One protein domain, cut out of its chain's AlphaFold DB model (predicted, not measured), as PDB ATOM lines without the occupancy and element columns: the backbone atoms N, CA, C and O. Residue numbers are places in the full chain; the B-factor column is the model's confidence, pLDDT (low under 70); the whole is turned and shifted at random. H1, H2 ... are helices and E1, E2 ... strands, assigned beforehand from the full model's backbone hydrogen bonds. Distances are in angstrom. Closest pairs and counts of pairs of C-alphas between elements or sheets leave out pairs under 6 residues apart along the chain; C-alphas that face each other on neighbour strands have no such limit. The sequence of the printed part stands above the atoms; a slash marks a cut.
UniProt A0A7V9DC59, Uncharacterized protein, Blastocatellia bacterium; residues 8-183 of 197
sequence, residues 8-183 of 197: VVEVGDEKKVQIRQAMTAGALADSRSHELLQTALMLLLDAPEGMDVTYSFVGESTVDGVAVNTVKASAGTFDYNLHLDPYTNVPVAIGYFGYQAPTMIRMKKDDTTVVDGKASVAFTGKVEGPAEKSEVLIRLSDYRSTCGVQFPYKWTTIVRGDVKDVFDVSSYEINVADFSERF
ATOM      1  N   VAL A   8     -10.230  52.423 -54.415       38.78
ATOM      2  CA  VAL A   8     -11.265  53.437 -54.662       38.78
ATOM      3  C   VAL A   8     -10.794  54.284 -55.843       38.78
ATOM      4  O   VAL A   8      -9.711  54.859 -55.788       38.78
ATOM      5  N   VAL A   9     -11.581  54.354 -56.917       40.28
ATOM      6  CA  VAL A   9     -11.317  55.281 -58.029       40.28
ATOM      7  C   VAL A   9     -12.396  56.354 -58.017       40.28
ATOM      8  O   VAL A   9     -13.568  56.060 -58.263       40.28
ATOM      9  N   GLU A  10     -12.000  57.591 -57.725       37.19
ATOM     10  CA  GLU A  10     -12.847  58.773 -57.885       37.19
ATOM     11  C   GLU A  10     -12.849  59.194 -59.362       37.19
ATOM     12  O   GLU A  10     -11.791  59.351 -59.971       37.19
ATOM     13  N   VAL A  11     -14.031  59.357 -59.964       35.19
ATOM     14  CA  VAL A  11     -14.165  59.817 -61.357       35.19
ATOM     15  C   VAL A  11     -15.107  61.022 -61.429       35.19
ATOM     16  O   VAL A  11     -16.324  60.849 -61.462       35.19
ATOM     17  N   GLY A  12     -14.519  62.220 -61.536       34.56
ATOM     18  CA  GLY A  12     -15.178  63.475 -61.933       34.56
ATOM     19  C   GLY A  12     -15.976  64.212 -60.845       34.56
ATOM     20  O   GLY A  12     -16.190  63.694 -59.754       34.56
ATOM     21  N   ASP A  13     -16.441  65.425 -61.188       36.25
ATOM     22  CA  ASP A  13     -17.134  66.401 -60.311       36.25
ATOM     23  C   ASP A  13     -18.473  65.923 -59.703       36.25
ATOM     24  O   ASP A  13     -19.080  66.611 -58.885       36.25
ATOM     25  N   GLU A  14     -18.919  64.712 -60.032       36.62
ATOM     26  CA  GLU A  14     -19.984  64.001 -59.327       36.62
ATOM     27  C   GLU A  14     -19.365  62.769 -58.662       36.62
ATOM     28  O   GLU A  14     -18.975  61.837 -59.365       36.62
ATOM     29  N   LYS A  15     -19.289  62.749 -57.324       37.09
ATOM     30  CA  LYS A  15     -18.697  61.664 -56.516       37.09
ATOM     31  C   LYS A  15     -19.329  60.292 -56.818       37.09
ATOM     32  O   LYS A  15     -20.219  59.826 -56.114       37.09
ATOM     33  N   LYS A  16     -18.858  59.622 -57.869       36.31
ATOM     34  CA  LYS A  16     -19.202  58.243 -58.227       36.31
ATOM     35  C   LYS A  16     -18.143  57.333 -57.626       36.31
ATOM     36  O   LYS A  16     -17.064  57.184 -58.191       36.31
ATOM     37  N   VAL A  17     -18.456  56.720 -56.488       41.94
ATOM     38  CA  VAL A  17     -17.604  55.686 -55.893       41.94
ATOM     39  C   VAL A  17     -17.791  54.402 -56.702       41.94
ATOM     40  O   VAL A  17     -18.840  53.764 -56.626       41.94
ATOM     41  N   GLN A  18     -16.795  54.032 -57.514       41.97
ATOM     42  CA  GLN A  18     -16.713  52.689 -58.087       41.97
ATOM     43  C   GLN A  18     -15.954  51.789 -57.118       41.97
ATOM     44  O   GLN A  18     -14.731  51.871 -57.016       41.97
ATOM     45  N   ILE A  19     -16.672  50.897 -56.437       45.66
ATOM     46  CA  ILE A  19     -16.034  49.806 -55.700       45.66
ATOM     47  C   ILE A  19     -15.669  48.729 -56.718       45.66
ATOM     48  O   ILE A  19     -16.513  47.924 -57.094       45.66
ATOM     49  N   ARG A  20     -14.418  48.711 -57.189       41.47
ATOM     50  CA  ARG A  20     -13.893  47.580 -57.964       41.47
ATOM     51  C   ARG A  20     -13.384  46.523 -57.002       41.47
ATOM     52  O   ARG A  20     -12.196  46.463 -56.704       41.47
ATOM     53  N   GLN A  21     -14.286  45.683 -56.512       43.06
ATOM     54  CA  GLN A  21     -13.869  44.518 -55.747       43.06
ATOM     55  C   GLN A  21     -13.563  43.380 -56.721       43.06
ATOM     56  O   GLN A  21     -14.469  42.781 -57.302       43.06
ATOM     57  N   ALA A  22     -12.276  43.090 -56.917       38.00
ATOM     58  CA  ALA A  22     -11.847  41.841 -57.532       38.00
ATOM     59  C   ALA A  22     -12.146  40.708 -56.539       38.00
ATOM     60  O   ALA A  22     -11.314  40.341 -55.712       38.00
ATOM     61  N   MET A  23     -13.378  40.203 -56.564       40.44
ATOM     62  CA  MET A  23     -13.762  39.064 -55.745       40.44
ATOM     63  C   MET A  23     -13.287  37.784 -56.423       40.44
ATOM     64  O   MET A  23     -13.641  37.490 -57.564       40.44
ATOM     65  N   THR A  24     -12.469  37.007 -55.716       36.84
ATOM     66  CA  THR A  24     -12.243  35.609 -56.084       36.84
ATOM     67  C   THR A  24     -13.564  34.846 -55.933       36.84
ATOM     68  O   THR A  24     -14.451  35.266 -55.190       36.84
ATOM     69  N   ALA A  25     -13.715  33.702 -56.604       37.03
ATOM     70  CA  ALA A  25     -14.923  32.877 -56.478       37.03
ATOM     71  C   ALA A  25     -15.281  32.533 -55.010       37.03
ATOM     72  O   ALA A  25     -16.460  32.382 -54.700       37.03
ATOM     73  N   GLY A  26     -14.285  32.478 -54.112       34.09
ATOM     74  CA  GLY A  26     -14.480  32.316 -52.666       34.09
ATOM     75  C   GLY A  26     -15.164  33.516 -52.002       34.09
ATOM     76  O   GLY A  26     -16.149  33.332 -51.306       34.09
ATOM     77  N   ALA A  27     -14.752  34.748 -52.313       37.19
ATOM     78  CA  ALA A  27     -15.388  35.952 -51.765       37.19
ATOM     79  C   ALA A  27     -16.851  36.122 -52.230       37.19
ATOM     80  O   ALA A  27     -17.690  36.641 -51.496       37.19
ATOM     81  N   LEU A  28     -17.183  35.633 -53.432       40.62
ATOM     82  CA  LEU A  28     -18.570  35.601 -53.905       40.62
ATOM     83  C   LEU A  28     -19.409  34.554 -53.155       40.62
ATOM     84  O   LEU A  28     -20.578  34.804 -52.865       40.62
ATOM     85  N   ALA A  29     -18.827  33.398 -52.829       48.50
ATOM     86  CA  ALA A  29     -19.476  32.403 -51.979       48.50
ATOM     87  C   ALA A  29     -19.711  32.958 -50.564       48.50
ATOM     88  O   ALA A  29     -20.824  32.841 -50.062       48.50
ATOM     89  N   ASP A  30     -18.735  33.668 -49.992       54.84
ATOM     90  CA  ASP A  30     -18.848  34.298 -48.671       54.84
ATOM     91  C   ASP A  30     -19.955  35.364 -48.620       54.84
ATOM     92  O   ASP A  30     -20.711  35.424 -47.651       54.84
ATOM     93  N   SER A  31     -20.117  36.165 -49.684       58.81
ATOM     94  CA  SER A  31     -21.210  37.151 -49.769       58.81
ATOM     95  C   SER A  31     -22.604  36.510 -49.810       58.81
ATOM     96  O   SER A  31     -23.533  37.003 -49.177       58.81
ATOM     97  N   ARG A  32     -22.752  35.365 -50.489       60.28
ATOM     98  CA  ARG A  32     -24.024  34.624 -50.546       60.28
ATOM     99  C   ARG A  32     -24.327  33.920 -49.232       60.28
ATOM    100  O   ARG A  32     -25.481  33.867 -48.822       60.28
ATOM    101  N   SER A  33     -23.294  33.399 -48.576       67.81
ATOM    102  CA  SER A  33     -23.411  32.818 -47.242       67.81
ATOM    103  C   SER A  33     -23.850  33.868 -46.219       67.81
ATOM    104  O   SER A  33     -24.666  33.555 -45.360       67.81
ATOM    105  N   HIS A  34     -23.383  35.116 -46.350       76.19
ATOM    106  CA  HIS A  34     -23.823  36.239 -45.520       76.19
ATOM    107  C   HIS A  34     -25.317  36.542 -45.694       76.19
ATOM    108  O   HIS A  34     -26.044  36.528 -44.707       76.19
ATOM    109  N   GLU A  35     -25.790  36.751 -46.929       78.88
ATOM    110  CA  GLU A  35     -27.206  37.061 -47.202       78.88
ATOM    111  C   GLU A  35     -28.144  35.914 -46.797       78.88
ATOM    112  O   GLU A  35     -29.209  36.149 -46.219       78.88
ATOM    113  N   LEU A  36     -27.742  34.665 -47.061       82.69
ATOM    114  CA  LEU A  36     -28.515  33.490 -46.670       82.69
ATOM    115  C   LEU A  36     -28.604  33.360 -45.147       82.69
ATOM    116  O   LEU A  36     -29.699  33.172 -44.622       82.69
ATOM    117  N   LEU A  37     -27.474  33.484 -44.445       86.06
ATOM    118  CA  LEU A  37     -27.435  33.438 -42.985       86.06
ATOM    119  C   LEU A  37     -28.266  34.567 -42.378       86.06
ATOM    120  O   LEU A  37     -29.083  34.319 -41.500       86.06
ATOM    121  N   GLN A  38     -28.091  35.793 -42.868       88.69
ATOM    122  CA  GLN A  38     -28.858  36.949 -42.424       88.69
ATOM    123  C   GLN A  38     -30.360  36.695 -42.574       88.69
ATOM    124  O   GLN A  38     -31.102  36.838 -41.607       88.69
ATOM    125  N   THR A  39     -30.803  36.261 -43.754       88.50
ATOM    126  CA  THR A  39     -32.223  35.995 -44.024       88.50
ATOM    127  C   THR A  39     -32.762  34.861 -43.148       88.50
ATOM    128  O   THR A  39     -33.860  34.971 -42.607       88.50
ATOM    129  N   ALA A  40     -31.991  33.787 -42.959       90.19
ATOM    130  CA  ALA A  40     -32.378  32.670 -42.100       90.19
ATOM    131  C   ALA A  40     -32.524  33.105 -40.632       90.19
ATOM    132  O   ALA A  40     -33.539  32.811 -40.005       90.19
ATOM    133  N   LEU A  41     -31.589  33.907 -40.118       92.00
ATOM    134  CA  LEU A  41     -31.683  34.473 -38.772       92.00
ATOM    135  C   LEU A  41     -32.879  35.430 -38.631       92.00
ATOM    136  O   LEU A  41     -33.555  35.397 -37.606       92.00
ATOM    137  N   MET A  42     -33.180  36.247 -39.651       91.62
ATOM    138  CA  MET A  42     -34.333  37.167 -39.651       91.62
ATOM    139  C   MET A  42     -35.675  36.440 -39.582       91.62
ATOM    140  O   MET A  42     -36.601  36.939 -38.948       91.62
ATOM    141  N   LEU A  43     -35.797  35.309 -40.275       91.38
ATOM    142  CA  LEU A  43     -37.080  34.630 -40.461       91.38
ATOM    143  C   LEU A  43     -37.289  33.458 -39.507       91.38
ATOM    144  O   LEU A  43     -38.425  33.182 -39.131       91.38
ATOM    145  N   LEU A  44     -36.215  32.754 -39.151       90.12
ATOM    146  CA  LEU A  44     -36.276  31.457 -38.477       90.12
ATOM    147  C   LEU A  44     -35.502  31.428 -37.159       90.12
ATOM    148  O   LEU A  44     -35.659  30.469 -36.409       90.12
ATOM    149  N   LEU A  45     -34.678  32.448 -36.875       90.00
ATOM    150  CA  LEU A  45     -33.719  32.434 -35.762       90.00
ATOM    151  C   LEU A  45     -32.806  31.204 -35.767       90.00
ATOM    152  O   LEU A  45     -32.319  30.773 -34.724       90.00
ATOM    153  N   ASP A  46     -32.571  30.660 -36.957       89.62
ATOM    154  CA  ASP A  46     -31.794  29.452 -37.145       89.62
ATOM    155  C   ASP A  46     -30.766  29.649 -38.252       89.62
ATOM    156  O   ASP A  46     -30.953  30.434 -39.189       89.62
ATOM    157  N   ALA A  47     -29.652  28.945 -38.112       87.19
ATOM    158  CA  ALA A  47     -28.592  28.967 -39.095       87.19
ATOM    159  C   ALA A  47     -28.927  28.008 -40.245       87.19
ATOM    160  O   ALA A  47     -29.467  26.925 -40.013       87.19
ATOM    161  N   PRO A  48     -28.572  28.345 -41.495       84.50
ATOM    162  CA  PRO A  48     -28.617  27.378 -42.581       84.50
ATOM    163  C   PRO A  48     -27.756  26.147 -42.262       84.50
ATOM    164  O   PRO A  48     -26.679  26.272 -41.672       84.50
ATOM    165  N   GLU A  49     -28.189  24.968 -42.715       79.75
ATOM    166  CA  GLU A  49     -27.401  23.740 -42.570       79.75
ATOM    167  C   GLU A  49     -25.977  23.921 -43.120       79.75
ATOM    168  O   GLU A  49     -25.770  24.452 -44.214       79.75
ATOM    169  N   GLY A  50     -24.987  23.448 -42.360       76.81
ATOM    170  CA  GLY A  50     -23.573  23.550 -42.729       76.81
ATOM    171  C   GLY A  50     -22.890  24.861 -42.328       76.81
ATOM    172  O   GLY A  50     -21.727  25.049 -42.688       76.81
ATOM    173  N   MET A  51     -23.567  25.749 -41.588       82.69
ATOM    174  CA  MET A  51     -22.955  26.930 -40.972       82.69
ATOM    175  C   MET A  51     -22.859  26.783 -39.453       82.69
ATOM    176  O   MET A  51     -23.869  26.619 -38.772       82.69
ATOM    177  N   ASP A  52     -21.646  26.915 -38.916       83.75
ATOM    178  CA  ASP A  52     -21.426  26.940 -37.471       83.75
ATOM    179  C   ASP A  52     -21.689  28.346 -36.923       83.75
ATOM    180  O   ASP A  52     -20.964  29.298 -37.230       83.75
ATOM    181  N   VAL A  53     -22.727  28.470 -36.093       88.94
ATOM    182  CA  VAL A  53     -23.121  29.727 -35.448       88.94
ATOM    183  C   VAL A  53     -23.107  29.556 -33.936       88.94
ATOM    184  O   VAL A  53     -23.722  28.645 -33.388       88.94
ATOM    185  N   THR A  54     -22.400  30.450 -33.248       93.50
ATOM    186  CA  THR A  54     -22.392  30.514 -31.781       93.50
ATOM    187  C   THR A  54     -23.299  31.639 -31.309       93.50
ATOM    188  O   THR A  54     -23.171  32.769 -31.780       93.50
ATOM    189  N   TYR A  55     -24.170  31.340 -30.345       95.00
ATOM    190  CA  TYR A  55     -25.085  32.309 -29.747       95.00
ATOM    191  C   TYR A  55     -24.652  32.679 -28.329       95.00
ATOM    192  O   TYR A  55     -24.349  31.804 -27.517       95.00
ATOM    193  N   SER A  56     -24.652  33.971 -28.007       96.94
ATOM    194  CA  SER A  56     -24.408  34.458 -26.648       96.94
ATOM    195  C   SER A  56     -25.380  35.567 -26.265       96.94
ATOM    196  O   SER A  56     -25.679  36.462 -27.052       96.94
ATOM    197  N   PHE A  57     -25.902  35.511 -25.040       97.31
ATOM    198  CA  PHE A  57     -26.770  36.566 -24.532       97.31
ATOM    199  C   PHE A  57     -25.938  37.808 -24.207       97.31
ATOM    200  O   PHE A  57     -24.974  37.734 -23.445       97.31
ATOM    201  N   VAL A  58     -26.307  38.939 -24.804       96.88
ATOM    202  CA  VAL A  58     -25.619  40.225 -24.629       96.88
ATOM    203  C   VAL A  58     -26.260  41.023 -23.501       96.88
ATOM    204  O   VAL A  58     -25.556  41.680 -22.738       96.88
ATOM    205  N   GLY A  59     -27.586  40.957 -23.384       97.19
ATOM    206  CA  GLY A  59     -28.338  41.683 -22.371       97.19
ATOM    207  C   GLY A  59     -29.661  42.224 -22.891       97.19
ATOM    208  O   GLY A  59     -30.061  41.986 -24.031       97.19
ATOM    209  N   GLU A  60     -30.327  42.982 -22.035       97.56
ATOM    210  CA  GLU A  60     -31.570  43.679 -22.346       97.56
ATOM    211  C   GLU A  60     -31.257  45.083 -22.875       97.56
ATOM    212  O   GLU A  60     -30.333  45.752 -22.405       97.56
ATOM    213  N   SER A  61     -32.001  45.536 -23.878       94.56
ATOM    214  CA  SER A  61     -31.843  46.870 -24.460       94.56
ATOM    215  C   SER A  61     -33.170  47.382 -25.020       94.56
ATOM    216  O   SER A  61     -34.235  46.817 -24.761       94.56
ATOM    217  N   THR A  62     -33.126  48.482 -25.770       95.38
ATOM    218  CA  THR A  62     -34.295  49.004 -26.476       95.38
ATOM    219  C   THR A  62     -33.947  49.308 -27.922       95.38
ATOM    220  O   THR A  62     -32.915  49.925 -28.181       95.38
ATOM    221  N   VAL A  63     -34.837  48.952 -28.843       92.50
ATOM    222  CA  VAL A  63     -34.778  49.351 -30.253       92.50
ATOM    223  C   VAL A  63     -35.988  50.235 -30.513       92.50
ATOM    224  O   VAL A  63     -37.126  49.770 -30.468       92.50
ATOM    225  N   ASP A  64     -35.745  51.534 -30.709       87.38
ATOM    226  CA  ASP A  64     -36.782  52.547 -30.957       87.38
ATOM    227  C   ASP A  64     -37.910  52.549 -29.910       87.38
ATOM    228  O   ASP A  64     -39.099  52.617 -30.228       87.38
ATOM    229  N   GLY A  65     -37.525  52.429 -28.639       89.88
ATOM    230  CA  GLY A  65     -38.450  52.397 -27.507       89.88
ATOM    231  C   GLY A  65     -39.126  51.044 -27.260       89.88
ATOM    232  O   GLY A  65     -39.828  50.910 -26.261       89.88
ATOM    233  N   VAL A  66     -38.896  50.033 -28.104       93.25
ATOM    234  CA  VAL A  66     -39.335  48.650 -27.861       93.25
ATOM    235  C   VAL A  66     -38.272  47.939 -27.033       93.25
ATOM    236  O   VAL A  66     -37.112  47.894 -27.438       93.25
ATOM    237  N   ALA A  67     -38.649  47.399 -25.873       97.31
ATOM    238  CA  ALA A  67     -37.754  46.585 -25.051       97.31
ATOM    239  C   ALA A  67     -37.404  45.280 -25.777       97.31
ATOM    240  O   ALA A  67     -38.287  44.643 -26.348       97.31
ATOM    241  N   VAL A  68     -36.129  44.892 -25.754       98.12
ATOM    242  CA  VAL A  68     -35.631  43.704 -26.457       98.12
ATOM    243  C   VAL A  68     -34.585  42.943 -25.647       98.12
ATOM    244  O   VAL A  68     -33.767  43.531 -24.940       98.12
ATOM    245  N   ASN A  69     -34.553  41.630 -25.841       98.25
ATOM    246  CA  ASN A  69     -33.447  40.762 -25.460       98.25
ATOM    247  C   ASN A  69     -32.455  40.691 -26.620       98.25
ATOM    248  O   ASN A  69     -32.831  40.352 -27.739       98.25
ATOM    249  N   THR A  70     -31.187  41.010 -26.373       97.62
ATOM    250  CA  THR A  70     -30.150  40.997 -27.409       97.62
ATOM    251  C   THR A  70     -29.308  39.731 -27.302       97.62
ATOM    252  O   THR A  70     -28.691  39.463 -26.269       97.62
ATOM    253  N   VAL A  71     -29.260  38.967 -28.389       96.94
ATOM    254  CA  VAL A  71     -28.418  37.779 -28.547       96.94
ATOM    255  C   VAL A  71     -27.431  38.037 -29.675       96.94
ATOM    256  O   VAL A  71     -27.827  38.409 -30.776       96.94
ATOM    257  N   LYS A  72     -26.142  37.831 -29.426       96.00
ATOM    258  CA  LYS A  72     -25.125  37.869 -30.468       96.00
ATOM    259  C   LYS A  72     -25.070  36.512 -31.163       96.00
ATOM    260  O   LYS A  72     -24.924  35.499 -30.485       96.00
ATOM    261  N   ALA A  73     -25.153  36.503 -32.488       94.56
ATOM    262  CA  ALA A  73     -24.910  35.342 -33.335       94.56
ATOM    263  C   ALA A  73     -23.595  35.547 -34.102       94.56
ATOM    264  O   ALA A  73     -23.472  36.488 -34.887       94.56
ATOM    265  N   SER A  74     -22.613  34.679 -33.861       91.31
ATOM    266  CA  SER A  74     -21.274  34.747 -34.459       91.31
ATOM    267  C   SER A  74     -21.036  33.560 -35.387       91.31
ATOM    268  O   SER A  74     -21.111  32.414 -34.944       91.31
ATOM    269  N   ALA A  75     -20.718  33.834 -36.652       85.00
ATOM    270  CA  ALA A  75     -20.482  32.843 -37.700       85.00
ATOM    271  C   ALA A  75     -19.227  33.212 -38.510       85.00
ATOM    272  O   ALA A  75     -19.260  34.071 -39.397       85.00
ATOM    273  N   GLY A  76     -18.087  32.590 -38.198       82.62
ATOM    274  CA  GLY A  76     -16.810  32.911 -38.840       82.62
ATOM    275  C   GLY A  76     -16.410  34.379 -38.644       82.62
ATOM    276  O   GLY A  76     -16.055  34.788 -37.544       82.62
ATOM    277  N   THR A  77     -16.437  35.170 -39.720       76.31
ATOM    278  CA  THR A  77     -16.102  36.609 -39.707       76.31
ATOM    279  C   THR A  77     -17.326  37.523 -39.578       76.31
ATOM    280  O   THR A  77     -17.172  38.748 -39.584       76.31
ATOM    281  N   PHE A  78     -18.524  36.946 -39.472       82.38
ATOM    282  CA  PHE A  78     -19.783  37.670 -39.365       82.38
ATOM    283  C   PHE A  78     -20.305  37.642 -37.934       82.38
ATOM    284  O   PHE A  78     -20.386  36.587 -37.310       82.38
ATOM    285  N   ASP A  79     -20.707  38.814 -37.455       90.56
ATOM    286  CA  ASP A  79     -21.347  39.004 -36.163       90.56
ATOM    287  C   ASP A  79     -22.672  39.735 -36.370       90.56
ATOM    288  O   ASP A  79     -22.706  40.797 -37.002       90.56
ATOM    289  N   TYR A  80     -23.737  39.184 -35.796       93.62
ATOM    290  CA  TYR A  80     -25.066  39.782 -35.781       93.62
ATOM    291  C   TYR A  80     -25.544  39.982 -34.349       93.62
ATOM    292  O   TYR A  80     -25.335  39.126 -33.493       93.62
ATOM    293  N   ASN A  81     -26.245  41.081 -34.109       95.81
ATOM    294  CA  ASN A  81     -27.039  41.307 -32.913       95.81
ATOM    295  C   ASN A  81     -28.505  41.042 -33.254       95.81
ATOM    296  O   ASN A  81     -29.122  41.794 -34.006       95.81
ATOM    297  N   LEU A  82     -29.053  39.964 -32.709       96.81
ATOM    298  CA  LEU A  82     -30.460  39.605 -32.800       96.81
ATOM    299  C   LEU A  82     -31.196  40.295 -31.654       96.81
ATOM    300  O   LEU A  82     -30.955  39.985 -30.489       96.81
ATOM    301  N   HIS A  83     -32.073  41.239 -31.975       97.69
ATOM    302  CA  HIS A  83     -32.911  41.927 -30.999       97.69
ATOM    303  C   HIS A  83     -34.284  41.268 -30.990       97.69
ATOM    304  O   HIS A  83     -35.019  41.375 -31.968       97.69
ATOM    305  N   LEU A  84     -34.614  40.567 -29.911       97.62
ATOM    306  CA  LEU A  84     -35.819  39.750 -29.792       97.62
ATOM    307  C   LEU A  84     -36.819  40.409 -28.853       97.62
ATOM    308  O   LEU A  84     -36.436  40.931 -27.807       97.62
ATOM    309  N   ASP A  85     -38.101  40.339 -29.189       96.31
ATOM    310  CA  ASP A  85     -39.155  40.716 -28.253       96.31
ATOM    311  C   ASP A  85     -39.100  39.791 -27.018       96.31
ATOM    312  O   ASP A  85     -39.079  38.566 -27.174       96.31
ATOM    313  N   PRO A  86     -39.069  40.334 -25.787       96.25
ATOM    314  CA  PRO A  86     -38.805  39.546 -24.585       96.25
ATOM    315  C   PRO A  86     -39.928  38.564 -24.230       96.25
ATOM    316  O   PRO A  86     -39.704  37.648 -23.441       96.25
ATOM    317  N   TYR A  87     -41.130  38.735 -24.791       94.56
ATOM    318  CA  TYR A  87     -42.292  37.904 -24.474       94.56
ATOM    319  C   TYR A  87     -42.560  36.853 -25.546       94.56
ATOM    320  O   TYR A  87     -42.875  35.703 -25.242       94.56
ATOM    321  N   THR A  88     -42.453  37.250 -26.808       92.38
ATOM    322  CA  THR A  88     -42.807  36.424 -27.965       92.38
ATOM    323  C   THR A  88     -41.592  35.781 -28.624       92.38
ATOM    324  O   THR A  88     -41.759  34.848 -29.405       92.38
ATOM    325  N   ASN A  89     -40.381  36.245 -28.298       92.19
ATOM    326  CA  ASN A  89     -39.114  35.856 -28.922       92.19
ATOM    327  C   ASN A  89     -39.073  36.079 -30.441       92.19
ATOM    328  O   ASN A  89     -38.186  35.551 -31.109       92.19
ATOM    329  N   VAL A  90     -39.995  36.869 -31.004       93.44
ATOM    330  CA  VAL A  90     -39.925  37.220 -32.425       93.44
ATOM    331  C   VAL A  90     -38.812  38.249 -32.653       93.44
ATOM    332  O   VAL A  90     -38.607  39.129 -31.806       93.44
ATOM    333  N   PRO A  91     -38.096  38.188 -33.785       95.50
ATOM    334  CA  PRO A  91     -37.070  39.175 -34.107       95.50
ATOM    335  C   PRO A  91     -37.664  40.582 -34.297       95.50
ATOM    336  O   PRO A  91     -38.454  40.829 -35.198       95.50
ATOM    337  N   VAL A  92     -37.271  41.553 -33.485       96.88
ATOM    338  CA  VAL A  92     -37.646  42.969 -33.667       96.88
ATOM    339  C   VAL A  92     -36.688  43.653 -34.640       96.88
ATOM    340  O   VAL A  92     -37.103  44.452 -35.482       96.88
ATOM    341  N   ALA A  93     -35.398  43.338 -34.539       96.56
ATOM    342  CA  ALA A  93     -34.387  43.846 -35.451       96.56
ATOM    343  C   ALA A  93     -33.152  42.943 -35.503       96.56
ATOM    344  O   ALA A  93     -32.879  42.187 -34.570       96.56
ATOM    345  N   ILE A  94     -32.373  43.080 -36.574       95.31
ATOM    346  CA  ILE A  94     -31.029  42.512 -36.677       95.31
ATOM    347  C   ILE A  94     -30.025  43.624 -36.953       95.31
ATOM    348  O   ILE A  94     -30.149  44.350 -37.938       95.31
ATOM    349  N   GLY A  95     -29.023  43.741 -36.085       92.69
ATOM    350  CA  GLY A  95     -27.890  44.647 -36.240       92.69
ATOM    351  C   GLY A  95     -26.638  43.914 -36.716       92.69
ATOM    352  O   GLY A  95     -26.373  42.799 -36.279       92.69
ATOM    353  N   TYR A  96     -25.841  44.525 -37.587       91.06
ATOM    354  CA  TYR A  96     -24.514  44.024 -37.958       91.06
ATOM    355  C   TYR A  96     -23.614  45.158 -38.455       91.06
ATOM    356  O   TYR A  96     -24.079  46.235 -38.825       91.06
ATOM    357  N   PHE A  97     -22.304  44.910 -38.490       84.12
ATOM    358  CA  PHE A  97     -21.331  45.834 -39.075       84.12
ATOM    359  C   PHE A  97     -20.901  45.340 -40.453       84.12
ATOM    360  O   PHE A  97     -20.170  44.356 -40.580       84.12
ATOM    361  N   GLY A  98     -21.327  46.044 -41.499       72.62
ATOM    362  CA  GLY A  98     -21.110  45.630 -42.883       72.62
ATOM    363  C   GLY A  98     -20.844  46.796 -43.821       72.62
ATOM    364  O   GLY A  98     -20.981  47.963 -43.456       72.62
ATOM    365  N   TYR A  99     -20.440  46.471 -45.047       64.31
ATOM    366  CA  TYR A  99     -20.493  47.436 -46.142       64.31
ATOM    367  C   TYR A  99     -21.952  47.643 -46.545       64.31
ATOM    368  O   TYR A  99     -22.729  46.687 -46.555       64.31
ATOM    369  N   GLN A 100     -22.322  48.872 -46.902       56.66
ATOM    370  CA  GLN A 100     -23.634  49.137 -47.483       56.66
ATOM    371  C   GLN A 100     -23.785  48.317 -48.773       56.66
ATOM    372  O   GLN A 100     -22.972  48.450 -49.693       56.66
ATOM    373  N   ALA A 101     -24.808  47.459 -48.834       52.41
ATOM    374  CA  ALA A 101     -25.106  46.693 -50.037       52.41
ATOM    375  C   ALA A 101     -25.427  47.670 -51.188       52.41
ATOM    376  O   ALA A 101     -26.236  48.585 -51.006       52.41
ATOM    377  N   PRO A 102     -24.780  47.543 -52.361       48.28
ATOM    378  CA  PRO A 102     -25.026  48.453 -53.470       48.28
ATOM    379  C   PRO A 102     -26.443  48.251 -54.020       48.28
ATOM    380  O   PRO A 102     -26.820  47.143 -54.388       48.28
ATOM    381  N   THR A 103     -27.196  49.343 -54.172       43.97
ATOM    382  CA  THR A 103     -28.581  49.351 -54.690       43.97
ATOM    383  C   THR A 103     -28.693  48.833 -56.133       43.97
ATOM    384  O   THR A 103     -29.764  48.453 -56.591       43.97
ATOM    385  N   MET A 104     -27.584  48.808 -56.877       39.03
ATOM    386  CA  MET A 104     -27.502  48.182 -58.195       39.03
ATOM    387  C   MET A 104     -26.190  47.425 -58.335       39.03
ATOM    388  O   MET A 104     -25.116  48.021 -58.274       39.03
ATOM    389  N   ILE A 105     -26.279  46.128 -58.623       46.69
ATOM    390  CA  ILE A 105     -25.143  45.326 -59.063       46.69
ATOM    391  C   ILE A 105     -25.166  45.283 -60.589       46.69
ATOM    392  O   ILE A 105     -25.950  44.551 -61.191       46.69
ATOM    393  N   ARG A 106     -24.291  46.052 -61.246       42.00
ATOM    394  CA  ARG A 106     -24.042  45.854 -62.677       42.00
ATOM    395  C   ARG A 106     -22.887  44.875 -62.835       42.00
ATOM    396  O   ARG A 106     -21.730  45.237 -62.629       42.00
ATOM    397  N   MET A 107     -23.208  43.641 -63.215       43.88
ATOM    398  CA  MET A 107     -22.207  42.672 -63.651       43.88
ATOM    399  C   MET A 107     -21.816  43.013 -65.087       43.88
ATOM    400  O   MET A 107     -22.614  42.853 -66.011       43.88
ATOM    401  N   LYS A 108     -20.600  43.517 -65.285       45.28
ATOM    402  CA  LYS A 108     -19.974  43.510 -66.606       45.28
ATOM    403  C   LYS A 108     -18.938  42.399 -66.610       45.28
ATOM    404  O   LYS A 108     -18.068  42.361 -65.745       45.28
ATOM    405  N   LYS A 109     -19.045  41.499 -67.584       43.50
ATOM    406  CA  LYS A 109     -17.919  40.653 -67.958       43.50
ATOM    407  C   LYS A 109     -16.858  41.600 -68.516       43.50
ATOM    408  O   LYS A 109     -17.127  42.293 -69.495       43.50
ATOM    409  N   ASP A 110     -15.732  41.716 -67.828       43.28
ATOM    410  CA  ASP A 110     -14.601  42.475 -68.342       43.28
ATOM    411  C   ASP A 110     -13.931  41.589 -69.402       43.28
ATOM    412  O   ASP A 110     -13.484  40.484 -69.095       43.28
ATOM    413  N   ASP A 111     -13.919  42.024 -70.663       41.22
ATOM    414  CA  ASP A 111     -13.199  41.322 -71.741       41.22
ATOM    415  C   ASP A 111     -11.685  41.602 -71.686       41.22
ATOM    416  O   ASP A 111     -10.911  41.101 -72.504       41.22
ATOM    417  N   THR A 112     -11.233  42.382 -70.703       45.72
ATOM    418  CA  THR A 112      -9.841  42.788 -70.556       45.72
ATOM    419  C   THR A 112      -9.174  42.126 -69.351       45.72
ATOM    420  O   THR A 112      -9.480  42.418 -68.201       45.72
ATOM    421  N   THR A 113      -8.187  41.281 -69.667       39.69
ATOM    422  CA  THR A 113      -7.207  40.585 -68.809       39.69
ATOM    423  C   THR A 113      -7.662  39.289 -68.126       39.69
ATOM    424  O   THR A 113      -7.984  39.230 -66.943       39.69
ATOM    425  N   VAL A 114      -7.542  38.188 -68.879       40.31
ATOM    426  CA  VAL A 114      -7.216  36.879 -68.301       40.31
ATOM    427  C   VAL A 114      -5.785  36.977 -67.772       40.31
ATOM    428  O   VAL A 114      -4.837  36.994 -68.552       40.31
ATOM    429  N   VAL A 115      -5.623  37.045 -66.455       42.41
ATOM    430  CA  VAL A 115      -4.365  36.678 -65.798       42.41
ATOM    431  C   VAL A 115      -4.657  35.381 -65.043       42.41
ATOM    432  O   VAL A 115      -5.569  35.336 -64.220       42.41
ATOM    433  N   ASP A 116      -3.953  34.304 -65.392       39.97
ATOM    434  CA  ASP A 116      -4.041  32.978 -64.756       39.97
ATOM    435  C   ASP A 116      -5.414  32.273 -64.766       39.97
ATOM    436  O   ASP A 116      -5.791  31.586 -63.816       39.97
ATOM    437  N   GLY A 117      -6.179  32.389 -65.856       37.56
ATOM    438  CA  GLY A 117      -7.324  31.496 -66.111       37.56
ATOM    439  C   GLY A 117      -8.509  31.628 -65.142       37.56
ATOM    440  O   GLY A 117      -9.430  30.814 -65.189       37.56
ATOM    441  N   LYS A 118      -8.528  32.653 -64.283       38.38
ATOM    442  CA  LYS A 118      -9.648  32.966 -63.388       38.38
ATOM    443  C   LYS A 118     -10.403  34.170 -63.941       38.38
ATOM    444  O   LYS A 118      -9.865  35.269 -63.995       38.38
ATOM    445  N   ALA A 119     -11.648  33.957 -64.367       37.22
ATOM    446  CA  ALA A 119     -12.525  35.037 -64.807       37.22
ATOM    447  C   ALA A 119     -12.750  36.028 -63.651       37.22
ATOM    448  O   ALA A 119     -13.309  35.661 -62.617       37.22
ATOM    449  N   SER A 120     -12.302  37.271 -63.821       39.59
ATOM    450  CA  SER A 120     -12.587  38.370 -62.905       39.59
ATOM    451  C   SER A 120     -13.967  38.943 -63.243       39.59
ATOM    452  O   SER A 120     -14.221  39.429 -64.342       39.59
ATOM    453  N   VAL A 121     -14.904  38.849 -62.301       43.38
ATOM    454  CA  VAL A 121     -16.192  39.545 -62.413       43.38
ATOM    455  C   VAL A 121     -16.034  40.885 -61.709       43.38
ATOM    456  O   VAL A 121     -15.853  40.930 -60.494       43.38
ATOM    457  N   ALA A 122     -16.072  41.977 -62.472       43.69
ATOM    458  CA  ALA A 122     -16.051  43.321 -61.916       43.69
ATOM    459  C   ALA A 122     -17.472  43.720 -61.492       43.69
ATOM    460  O   ALA A 122     -18.358  43.944 -62.325       43.69
ATOM    461  N   PHE A 123     -17.688  43.823 -60.183       45.97
ATOM    462  CA  PHE A 123     -18.907  44.391 -59.618       45.97
ATOM    463  C   PHE A 123     -18.793  45.905 -59.704       45.97
ATOM    464  O   PHE A 123     -17.918  46.490 -59.082       45.97
ATOM    465  N   THR A 124     -19.639  46.552 -60.505       44.38
ATOM    466  CA  THR A 124     -19.735  48.016 -60.479       44.38
ATOM    467  C   THR A 124     -21.060  48.380 -59.830       44.38
ATOM    468  O   THR A 124     -22.106  48.331 -60.479       44.38
ATOM    469  N   GLY A 125     -21.015  48.689 -58.538       44.28
ATOM    470  CA  GLY A 125     -22.137  49.272 -57.811       44.28
ATOM    471  C   GLY A 125     -21.935  50.768 -57.629       44.28
ATOM    472  O   GLY A 125     -20.808  51.214 -57.411       44.28
ATOM    473  N   LYS A 126     -23.013  51.547 -57.731       42.06
ATOM    474  CA  LYS A 126     -23.029  52.899 -57.168       42.06
ATOM    475  C   LYS A 126     -23.354  52.750 -55.686       42.06
ATOM    476  O   LYS A 126     -24.444  52.293 -55.357       42.06
ATOM    477  N   VAL A 127     -22.413  53.114 -54.825       44.50
ATOM    478  CA  VAL A 127     -22.672  53.288 -53.395       44.50
ATOM    479  C   VAL A 127     -22.671  54.788 -53.139       44.50
ATOM    480  O   VAL A 127     -21.651  55.450 -53.323       44.50
ATOM    481  N   GLU A 128     -23.829  55.343 -52.788       41.28
ATOM    482  CA  GLU A 128     -23.908  56.706 -52.265       41.28
ATOM    483  C   GLU A 128     -23.566  56.664 -50.775       41.28
ATOM    484  O   GLU A 128     -24.414  56.375 -49.934       41.28
ATOM    485  N   GLY A 129     -22.292  56.895 -50.459       44.53
ATOM    486  CA  GLY A 129     -21.787  56.907 -49.088       44.53
ATOM    487  C   GLY A 129     -20.299  56.550 -49.008       44.53
ATOM    488  O   GLY A 129     -19.743  56.009 -49.967       44.53
ATOM    489  N   PRO A 130     -19.616  56.877 -47.896       40.16
ATOM    490  CA  PRO A 130     -18.226  56.481 -47.691       40.16
ATOM    491  C   PRO A 130     -18.093  54.950 -47.713       40.16
ATOM    492  O   PRO A 130     -18.935  54.246 -47.165       40.16
ATOM    493  N   ALA A 131     -17.012  54.439 -48.310       53.41
ATOM    494  CA  ALA A 131     -16.686  53.008 -48.422       53.41
ATOM    495  C   ALA A 131     -16.269  52.358 -47.080       53.41
ATOM    496  O   ALA A 131     -15.475  51.418 -47.040       53.41
ATOM    497  N   GLU A 132     -16.769  52.883 -45.968       61.75
ATOM    498  CA  GLU A 132     -16.492  52.414 -44.619       61.75
ATOM    499  C   GLU A 132     -17.567  51.429 -44.178       61.75
ATOM    500  O   GLU A 132     -18.748  51.594 -44.489       61.75
ATOM    501  N   LYS A 133     -17.165  50.429 -43.388       68.69
ATOM    502  CA  LYS A 133     -18.138  49.606 -42.673       68.69
ATOM    503  C   LYS A 133     -18.981  50.507 -41.777       68.69
ATOM    504  O   LYS A 133     -18.456  51.370 -41.071       68.69
ATOM    505  N   SER A 134     -20.282  50.297 -41.808       77.88
ATOM    506  CA  SER A 134     -21.241  51.012 -40.979       77.88
ATOM    507  C   SER A 134     -22.067  50.026 -40.185       77.88
ATOM    508  O   SER A 134     -22.265  48.886 -40.607       77.88
ATOM    509  N   GLU A 135     -22.573  50.490 -39.050       86.94
ATOM    510  CA  GLU A 135     -23.667  49.814 -38.377       86.94
ATOM    511  C   GLU A 135     -24.899  49.840 -39.288       86.94
ATOM    512  O   GLU A 135     -25.336  50.902 -39.752       86.94
ATOM    513  N   VAL A 136     -25.399  48.645 -39.580       90.31
ATOM    514  CA  VAL A 136     -26.633  48.396 -40.311       90.31
ATOM    515  C   VAL A 136     -27.613  47.764 -39.336       90.31
ATOM    516  O   VAL A 136     -27.277  46.794 -38.660       90.31
ATOM    517  N   LEU A 137     -28.825  48.303 -39.288       93.81
ATOM    518  CA  LEU A 137     -29.928  47.787 -38.494       93.81
ATOM    519  C   LEU A 137     -31.103  47.501 -39.425       93.81
ATOM    520  O   LEU A 137     -31.614  48.407 -40.077       93.81
ATOM    521  N   ILE A 138     -31.548  46.251 -39.485       94.31
ATOM    522  CA  ILE A 138     -32.749  45.860 -40.221       94.31
ATOM    523  C   ILE A 138     -33.878  45.683 -39.221       94.31
ATOM    524  O   ILE A 138     -33.846  44.766 -38.403       94.31
ATOM    525  N   ARG A 139     -34.875  46.564 -39.278       95.88
ATOM    526  CA  ARG A 139     -36.074  46.498 -38.440       95.88
ATOM    527  C   ARG A 139     -37.137  45.641 -39.097       95.88
ATOM    528  O   ARG A 139     -37.403  45.789 -40.288       95.88
ATOM    529  N   LEU A 140     -37.767  44.794 -38.299       96.88
ATOM    530  CA  LEU A 140     -38.779  43.843 -38.727       96.88
ATOM    531  C   LEU A 140     -40.125  44.253 -38.137       96.88
ATOM    532  O   LEU A 140     -40.249  44.515 -36.943       96.88
ATOM    533  N   SER A 141     -41.136  44.366 -38.989       95.88
ATOM    534  CA  SER A 141     -42.459  44.848 -38.601       95.88
ATOM    535  C   SER A 141     -43.555  44.214 -39.453       95.88
ATOM    536  O   SER A 141     -43.269  43.456 -40.381       95.88
ATOM    537  N   ASP A 142     -44.811  44.527 -39.112       95.81
ATOM    538  CA  ASP A 142     -45.998  43.956 -39.758       95.81
ATOM    539  C   ASP A 142     -45.978  42.421 -39.698       95.81
ATOM    540  O   ASP A 142     -45.988  41.720 -40.706       95.81
ATOM    541  N   TYR A 143     -45.848  41.892 -38.480       95.62
ATOM    542  CA  TYR A 143     -45.855  40.454 -38.253       95.62
ATOM    543  C   TYR A 143     -47.242  39.875 -38.514       95.62
ATOM    544  O   TYR A 143     -48.236  40.329 -37.942       95.62
ATOM    545  N   ARG A 144     -47.304  38.855 -39.372       94.25
ATOM    546  CA  ARG A 144     -48.545  38.145 -39.689       94.25
ATOM    547  C   ARG A 144     -48.335  36.645 -39.611       94.25
ATOM    548  O   ARG A 144     -47.268  36.124 -39.943       94.25
ATOM    549  N   SER A 145     -49.398  35.940 -39.234       92.25
ATOM    550  CA  SER A 145     -49.385  34.483 -39.200       92.25
ATOM    551  C   SER A 145     -49.541  33.908 -40.606       92.25
ATOM    552  O   SER A 145     -50.502  34.218 -41.306       92.25
ATOM    553  N   THR A 146     -48.610  33.045 -41.001       88.00
ATOM    554  CA  THR A 146     -48.679  32.229 -42.216       88.00
ATOM    555  C   THR A 146     -48.443  30.779 -41.811       88.00
ATOM    556  O   THR A 146     -47.401  30.456 -41.248       88.00
ATOM    557  N   CYS A 147     -49.435  29.910 -42.028       85.31
ATOM    558  CA  CYS A 147     -49.391  28.494 -41.628       85.31
ATOM    559  C   CYS A 147     -48.990  28.262 -40.152       85.31
ATOM    560  O   CYS A 147     -48.297  27.299 -39.839       85.31
ATOM    561  N   GLY A 148     -49.418  29.141 -39.239       86.38
ATOM    562  CA  GLY A 148     -49.126  29.027 -37.805       86.38
ATOM    563  C   GLY A 148     -47.778  29.608 -37.363       86.38
ATOM    564  O   GLY A 148     -47.516  29.647 -36.166       86.38
ATOM    565  N   VAL A 149     -46.962  30.121 -38.289       87.81
ATOM    566  CA  VAL A 149     -45.684  30.794 -37.999       87.81
ATOM    567  C   VAL A 149     -45.838  32.302 -38.197       87.81
ATOM    568  O   VAL A 149     -46.554  32.742 -39.095       87.81
ATOM    569  N   GLN A 150     -45.209  33.108 -37.340       92.56
ATOM    570  CA  GLN A 150     -45.204  34.568 -37.460       92.56
ATOM    571  C   GLN A 150     -44.035  35.014 -38.335       92.56
ATOM    572  O   GLN A 150     -42.887  34.756 -37.988       92.56
ATOM    573  N   PHE A 151     -44.322  35.718 -39.431       94.88
ATOM    574  CA  PHE A 151     -43.295  36.299 -40.297       94.88
ATOM    575  C   PHE A 151     -43.460  37.812 -40.424       94.88
ATOM    576  O   PHE A 151     -44.599  38.287 -40.456       94.88
ATOM    577  N   PRO A 152     -42.356  38.570 -40.541       96.25
ATOM    578  CA  PRO A 152     -42.412  40.006 -40.769       96.25
ATOM    579  C   PRO A 152     -42.750  40.305 -42.232       96.25
ATOM    580  O   PRO A 152     -42.051  39.847 -43.134       96.25
ATOM    581  N   TYR A 153     -43.784  41.105 -42.486       96.31
ATOM    582  CA  TYR A 153     -44.157  41.526 -43.843       96.31
ATOM    583  C   TYR A 153     -43.499  42.842 -44.266       96.31
ATOM    584  O   TYR A 153     -43.647  43.254 -45.413       96.31
ATOM    585  N   LYS A 154     -42.745  43.491 -43.375       96.44
ATOM    586  CA  LYS A 154     -42.045  44.737 -43.682       96.44
ATOM    587  C   LYS A 154     -40.677  44.804 -43.028       96.44
ATOM    588  O   LYS A 154     -40.566  44.700 -41.802       96.44
ATOM    589  N   TRP A 155     -39.645  45.024 -43.838       95.44
ATOM    590  CA  TRP A 155     -38.260  45.171 -43.398       95.44
ATOM    591  C   TRP A 155     -37.797  46.598 -43.685       95.44
ATOM    592  O   TRP A 155     -37.970  47.107 -44.786       95.44
ATOM    593  N   THR A 156     -37.240  47.280 -42.692       95.00
ATOM    594  CA  THR A 156     -36.711  48.641 -42.847       95.00
ATOM    595  C   THR A 156     -35.225  48.637 -42.544       95.00
ATOM    596  O   THR A 156     -34.826  48.397 -41.406       95.00
ATOM    597  N   THR A 157     -34.409  48.912 -43.555       92.25
ATOM    598  CA  THR A 157     -32.953  48.960 -43.424       92.25
ATOM    599  C   THR A 157     -32.525  50.366 -43.044       92.25
ATOM    600  O   THR A 157     -32.782  51.329 -43.768       92.25
ATOM    601  N   ILE A 158     -31.842  50.476 -41.913       91.19
ATOM    602  CA  ILE A 158     -31.314  51.712 -41.352       91.19
ATOM    603  C   ILE A 158     -29.793  51.615 -41.357       91.19
ATOM    604  O   ILE A 158     -29.218  50.625 -40.908       91.19
ATOM    605  N   VAL A 159     -29.130  52.651 -41.859       88.12
ATOM    606  CA  VAL A 159     -27.668  52.740 -41.891       88.12
ATOM    607  C   VAL A 159     -27.263  54.080 -41.308       88.12
ATOM    608  O   VAL A 159     -27.671  55.119 -41.822       88.12
ATOM    609  N   ARG A 160     -26.450  54.064 -40.244       83.88
ATOM    610  CA  ARG A 160     -26.020  55.284 -39.522       83.88
ATOM    611  C   ARG A 160     -27.196  56.169 -39.060       83.88
ATOM    612  O   ARG A 160     -27.083  57.388 -39.045       83.88
ATOM    613  N   GLY A 161     -28.319  55.548 -38.699       83.44
ATOM    614  CA  GLY A 161     -29.540  56.237 -38.263       83.44
ATOM    615  C   GLY A 161     -30.471  56.689 -39.392       83.44
ATOM    616  O   GLY A 161     -31.627  57.001 -39.119       83.44
ATOM    617  N   ASP A 162     -30.029  56.650 -40.652       86.75
ATOM    618  CA  ASP A 162     -30.865  56.999 -41.799       86.75
ATOM    619  C   ASP A 162     -31.581  55.769 -42.355       86.75
ATOM    620  O   ASP A 162     -30.950  54.741 -42.624       86.75
ATOM    621  N   VAL A 163     -32.883  55.889 -42.621       89.81
ATOM    622  CA  VAL A 163     -33.620  54.879 -43.390       89.81
ATOM    623  C   VAL A 163     -33.077  54.861 -44.818       89.81
ATOM    624  O   VAL A 163     -33.133  55.866 -45.528       89.81
ATOM    625  N   LYS A 164     -32.537  53.716 -45.235       87.00
ATOM    626  CA  LYS A 164     -32.001  53.501 -46.584       87.00
ATOM    627  C   LYS A 164     -32.962  52.761 -47.488       87.00
ATOM    628  O   LYS A 164     -33.040  53.100 -48.664       87.00
ATOM    629  N   ASP A 165     -33.651  51.762 -46.953       87.56
ATOM    630  CA  ASP A 165     -34.533  50.914 -47.743       87.56
ATOM    631  C   ASP A 165     -35.733  50.445 -46.924       87.56
ATOM    632  O   ASP A 165     -35.648  50.284 -45.703       87.56
ATOM    633  N   VAL A 166     -36.846  50.229 -47.617       91.81
ATOM    634  CA  VAL A 166     -38.063  49.634 -47.075       91.81
ATOM    635  C   VAL A 166     -38.499  48.543 -48.041       91.81
ATOM    636  O   VAL A 166     -38.888  48.822 -49.173       91.81
ATOM    637  N   PHE A 167     -38.441  47.303 -47.571       91.75
ATOM    638  CA  PHE A 167     -38.827  46.122 -48.323       91.75
ATOM    639  C   PHE A 167     -40.137  45.568 -47.764       91.75
ATOM    640  O   PHE A 167     -40.197  45.141 -46.609       91.75
ATOM    641  N   ASP A 168     -41.187  45.587 -48.582       93.69
ATOM    642  CA  ASP A 168     -42.493  45.027 -48.242       93.69
ATOM    643  C   ASP A 168     -42.649  43.642 -48.885       93.69
ATOM    644  O   ASP A 168     -42.490  43.466 -50.096       93.69
ATOM    645  N   VAL A 169     -42.988  42.649 -48.068       92.12
ATOM    646  CA  VAL A 169     -43.269  41.282 -48.506       92.12
ATOM    647  C   VAL A 169     -44.755  41.167 -48.799       92.12
ATOM    648  O   VAL A 169     -45.595  41.448 -47.949       92.12
ATOM    649  N   SER A 170     -45.106  40.719 -50.003       92.56
ATOM    650  CA  SER A 170     -46.507  40.506 -50.376       92.56
ATOM    651  C   SER A 170     -47.096  39.237 -49.758       92.56
ATOM    652  O   SER A 170     -48.268  39.211 -49.385       92.56
ATOM    653  N   SER A 171     -46.296  38.172 -49.682       90.94
ATOM    654  CA  SER A 171     -46.742  36.835 -49.293       90.94
ATOM    655  C   SER A 171     -45.569  35.931 -48.932       90.94
ATOM    656  O   SER A 171     -44.521  35.987 -49.575       90.94
ATOM    657  N   TYR A 172     -45.798  35.032 -47.975       90.81
ATOM    658  CA  TYR A 172     -44.953  33.866 -47.733       90.81
ATOM    659  C   TYR A 172     -45.684  32.598 -48.181       90.81
ATOM    660  O   TYR A 172     -46.859  32.410 -47.871       90.81
ATOM    661  N   GLU A 173     -44.979  31.718 -48.884       87.75
ATOM    662  CA  GLU A 173     -45.450  30.373 -49.225       87.75
ATOM    663  C   GLU A 173     -44.525  29.358 -48.551       87.75
ATOM    664  O   GLU A 173     -43.303  29.460 -48.658       87.75
ATOM    665  N   ILE A 174     -45.098  28.388 -47.838       83.88
ATOM    666  CA  ILE A 174     -44.347  27.392 -47.065       83.88
ATOM    667  C   ILE A 174     -44.648  26.007 -47.627       83.88
ATOM    668  O   ILE A 174     -45.807  25.694 -47.895       83.88
ATOM    669  N   ASN A 175     -43.615  25.169 -47.764       80.25
ATOM    670  CA  ASN A 175     -43.726  23.786 -48.244       80.25
ATOM    671  C   ASN A 175     -44.471  23.669 -49.586       80.25
ATOM    672  O   ASN A 175     -45.383  22.858 -49.744       80.25
ATOM    673  N   VAL A 176     -44.082  24.503 -50.552       81.19
ATOM    674  CA  VAL A 176     -44.676  24.524 -51.895       81.19
ATOM    675  C   VAL A 176     -44.444  23.185 -52.606       81.19
ATOM    676  O   VAL A 176     -43.331  22.660 -52.616       81.19
ATOM    677  N   ALA A 177     -45.502  22.623 -53.196       76.62
ATOM    678  CA  ALA A 177     -45.496  21.266 -53.750       76.62
ATOM    679  C   ALA A 177     -44.559  21.082 -54.960       76.62
ATOM    680  O   ALA A 177     -44.103  19.972 -55.221       76.62
ATOM    681  N   ASP A 178     -44.256  22.158 -55.683       78.94
ATOM    682  CA  ASP A 178     -43.446  22.187 -56.906       78.94
ATOM    683  C   ASP A 178     -41.990  22.631 -56.656       78.94
ATOM    684  O   ASP A 178     -41.277  23.023 -57.582       78.94
ATOM    685  N   PHE A 179     -41.516  22.568 -55.404       72.88
ATOM    686  CA  PHE A 179     -40.185  23.053 -55.025       72.88
ATOM    687  C   PHE A 179     -39.054  22.449 -55.875       72.88
ATOM    688  O   PHE A 179     -38.178  23.171 -56.352       72.88
ATOM    689  N   SER A 180     -39.082  21.133 -56.106       71.81
ATOM    690  CA  SER A 180     -38.064  20.427 -56.898       71.81
ATOM    691  C   SER A 180     -38.067  20.820 -58.378       71.81
ATOM    692  O   SER A 180     -37.019  20.768 -59.020       71.81
ATOM    693  N   GLU A 181     -39.211  21.242 -58.916       79.00
ATOM    694  CA  GLU A 181     -39.342  21.706 -60.301       79.00
ATOM    695  C   GLU A 181     -38.840  23.146 -60.456       79.00
ATOM    696  O   GLU A 181     -38.168  23.469 -61.436       79.00
ATOM    697  N   ARG A 182     -39.103  24.005 -59.460       71.38
ATOM    698  CA  ARG A 182     -38.625  25.400 -59.431       71.38
ATOM    699  C   ARG A 182     -37.126  25.510 -59.160       71.38
ATOM    700  O   ARG A 182     -36.476  26.426 -59.666       71.38
ATOM    701  N   PHE A 183     -36.571  24.575 -58.390       73.62
ATOM    702  CA  PHE A 183     -35.164  24.560 -57.989       73.62
ATOM    703  C   PHE A 183     -34.492  23.222 -58.349       73.62
ATOM    704  O   PHE A 183     -34.103  22.462 -57.462       73.62
TER     705      PHE A 183
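Overview. This is residues 8 to 183 of the 197 residues of an uncharacterized protein of Blastocatellia bacterium (UniProt A0A7V9DC59). A strongly twisted sheet of seven strands, E3 to E6 and E9 to E11, curls round one long helix, H1, which lies in its hollow with residues 30 to 44. The other end of H1 leads out to a loose arm of short strands, where the hairpin of E7 and E8 stands beside E2, with E1 at the far side of E2; a tail sticks out elsewhere, residues 176 to 183 with the small helix H2. The printed part has 176 residues, with two named helices and eleven named strands in the order E1 E2 H1 E3 E4 E5 E6 E7 E8 E9 E10 E11 H2, and the class is mixed, helices and strands. The large sheet runs E3 E4 E5 E6 E9 E10 E11, antiparallel throughout. The whole is only just compact, close to loose, with a radius of gyration of the C-alphas of 18.7 A and spans of 56 by 43 by 32 A.

Along the chain. In the large sheet, E3 is residues 54 to 63, 22.6 A long from first to last C-alpha, and begins at C-alpha 54 at (-22.392, 30.514, -31.781). E4 is residues 66 to 75, 26.5 A, E5 residues 78 to 84, 18.8 A, and E6 residues 91 to 98, 19.3 A. E9, the longest strand by residues, is residues 134 to 146, 33.3 A; E10 is residues 149 to 159, 28.7 A. E11 is residues 162 to 168, 17.9 A, and ends at C-alpha 168 at (-42.493, 45.027, -48.242). H1 is residues 25 to 44, 28.0 A, from C-alpha 25 at (-14.923, 32.877, -56.478). The short elements are E1, residues 8 to 10, E2, residues 17 to 19, E7, residues 106 to 109, E8, residues 121 to 124, and H2, residues 179 to 182.

Arrangement. The large sheet has edge strands E3 and E11, and it holds two meanders, runs of strands each the antiparallel neighbour of the one before: E3 E4 E5 E6, and E9 E10 E11. In the hairpin of E3 and E4, N 56 and O 72 are 2.9 A apart, within hydrogen-bond range. E6 and E9 are antiparallel neighbours at 154 degrees, with N 96 and O 136 at 2.9 A. In the hairpin of E9 and E10, N 139 and O 156 are 2.8 A apart. E3 bends by 80 degrees at residue 60 and E9 by 58 degrees at residue 142. H1 is on one face of the sheet, an arrangement of two layers, helix and sheet, and the sheet curls round it. The closest C-alphas of H1 and E10 are those of Leu 43 and Phe 151, 6.4 A, and those of H1 and E6 are of Met 42 and Pro 91, 6.5 A. Every O i to N i+4 pair in H1 is within hydrogen-bond range, and H2 is too short for such a pair. E7 and E8 form a hairpin, with N 106 and O 124 at 3.2 A, and are apart from H1. The closest C-alphas of E2 and E8 are those of Gln 18 and Thr 124, 6.1 A. E1 and E2 meet only at a point, C-alphas 9 and 18, 6.0 A. H2 is not on the large sheet and is apart from H1.

Size, cuts and confidence. The two C-alphas farthest apart are those of Tyr 87 and Thr 113, 56.6 A. The printed part has no cut, and its one long link is that from E7 to E8, 11 residues. Residues 176 to 183 stand free. The mean pLDDT of the printed part is 73.9, and the model's confidence is under 70 at residues 8 to 33 and 99 to 133.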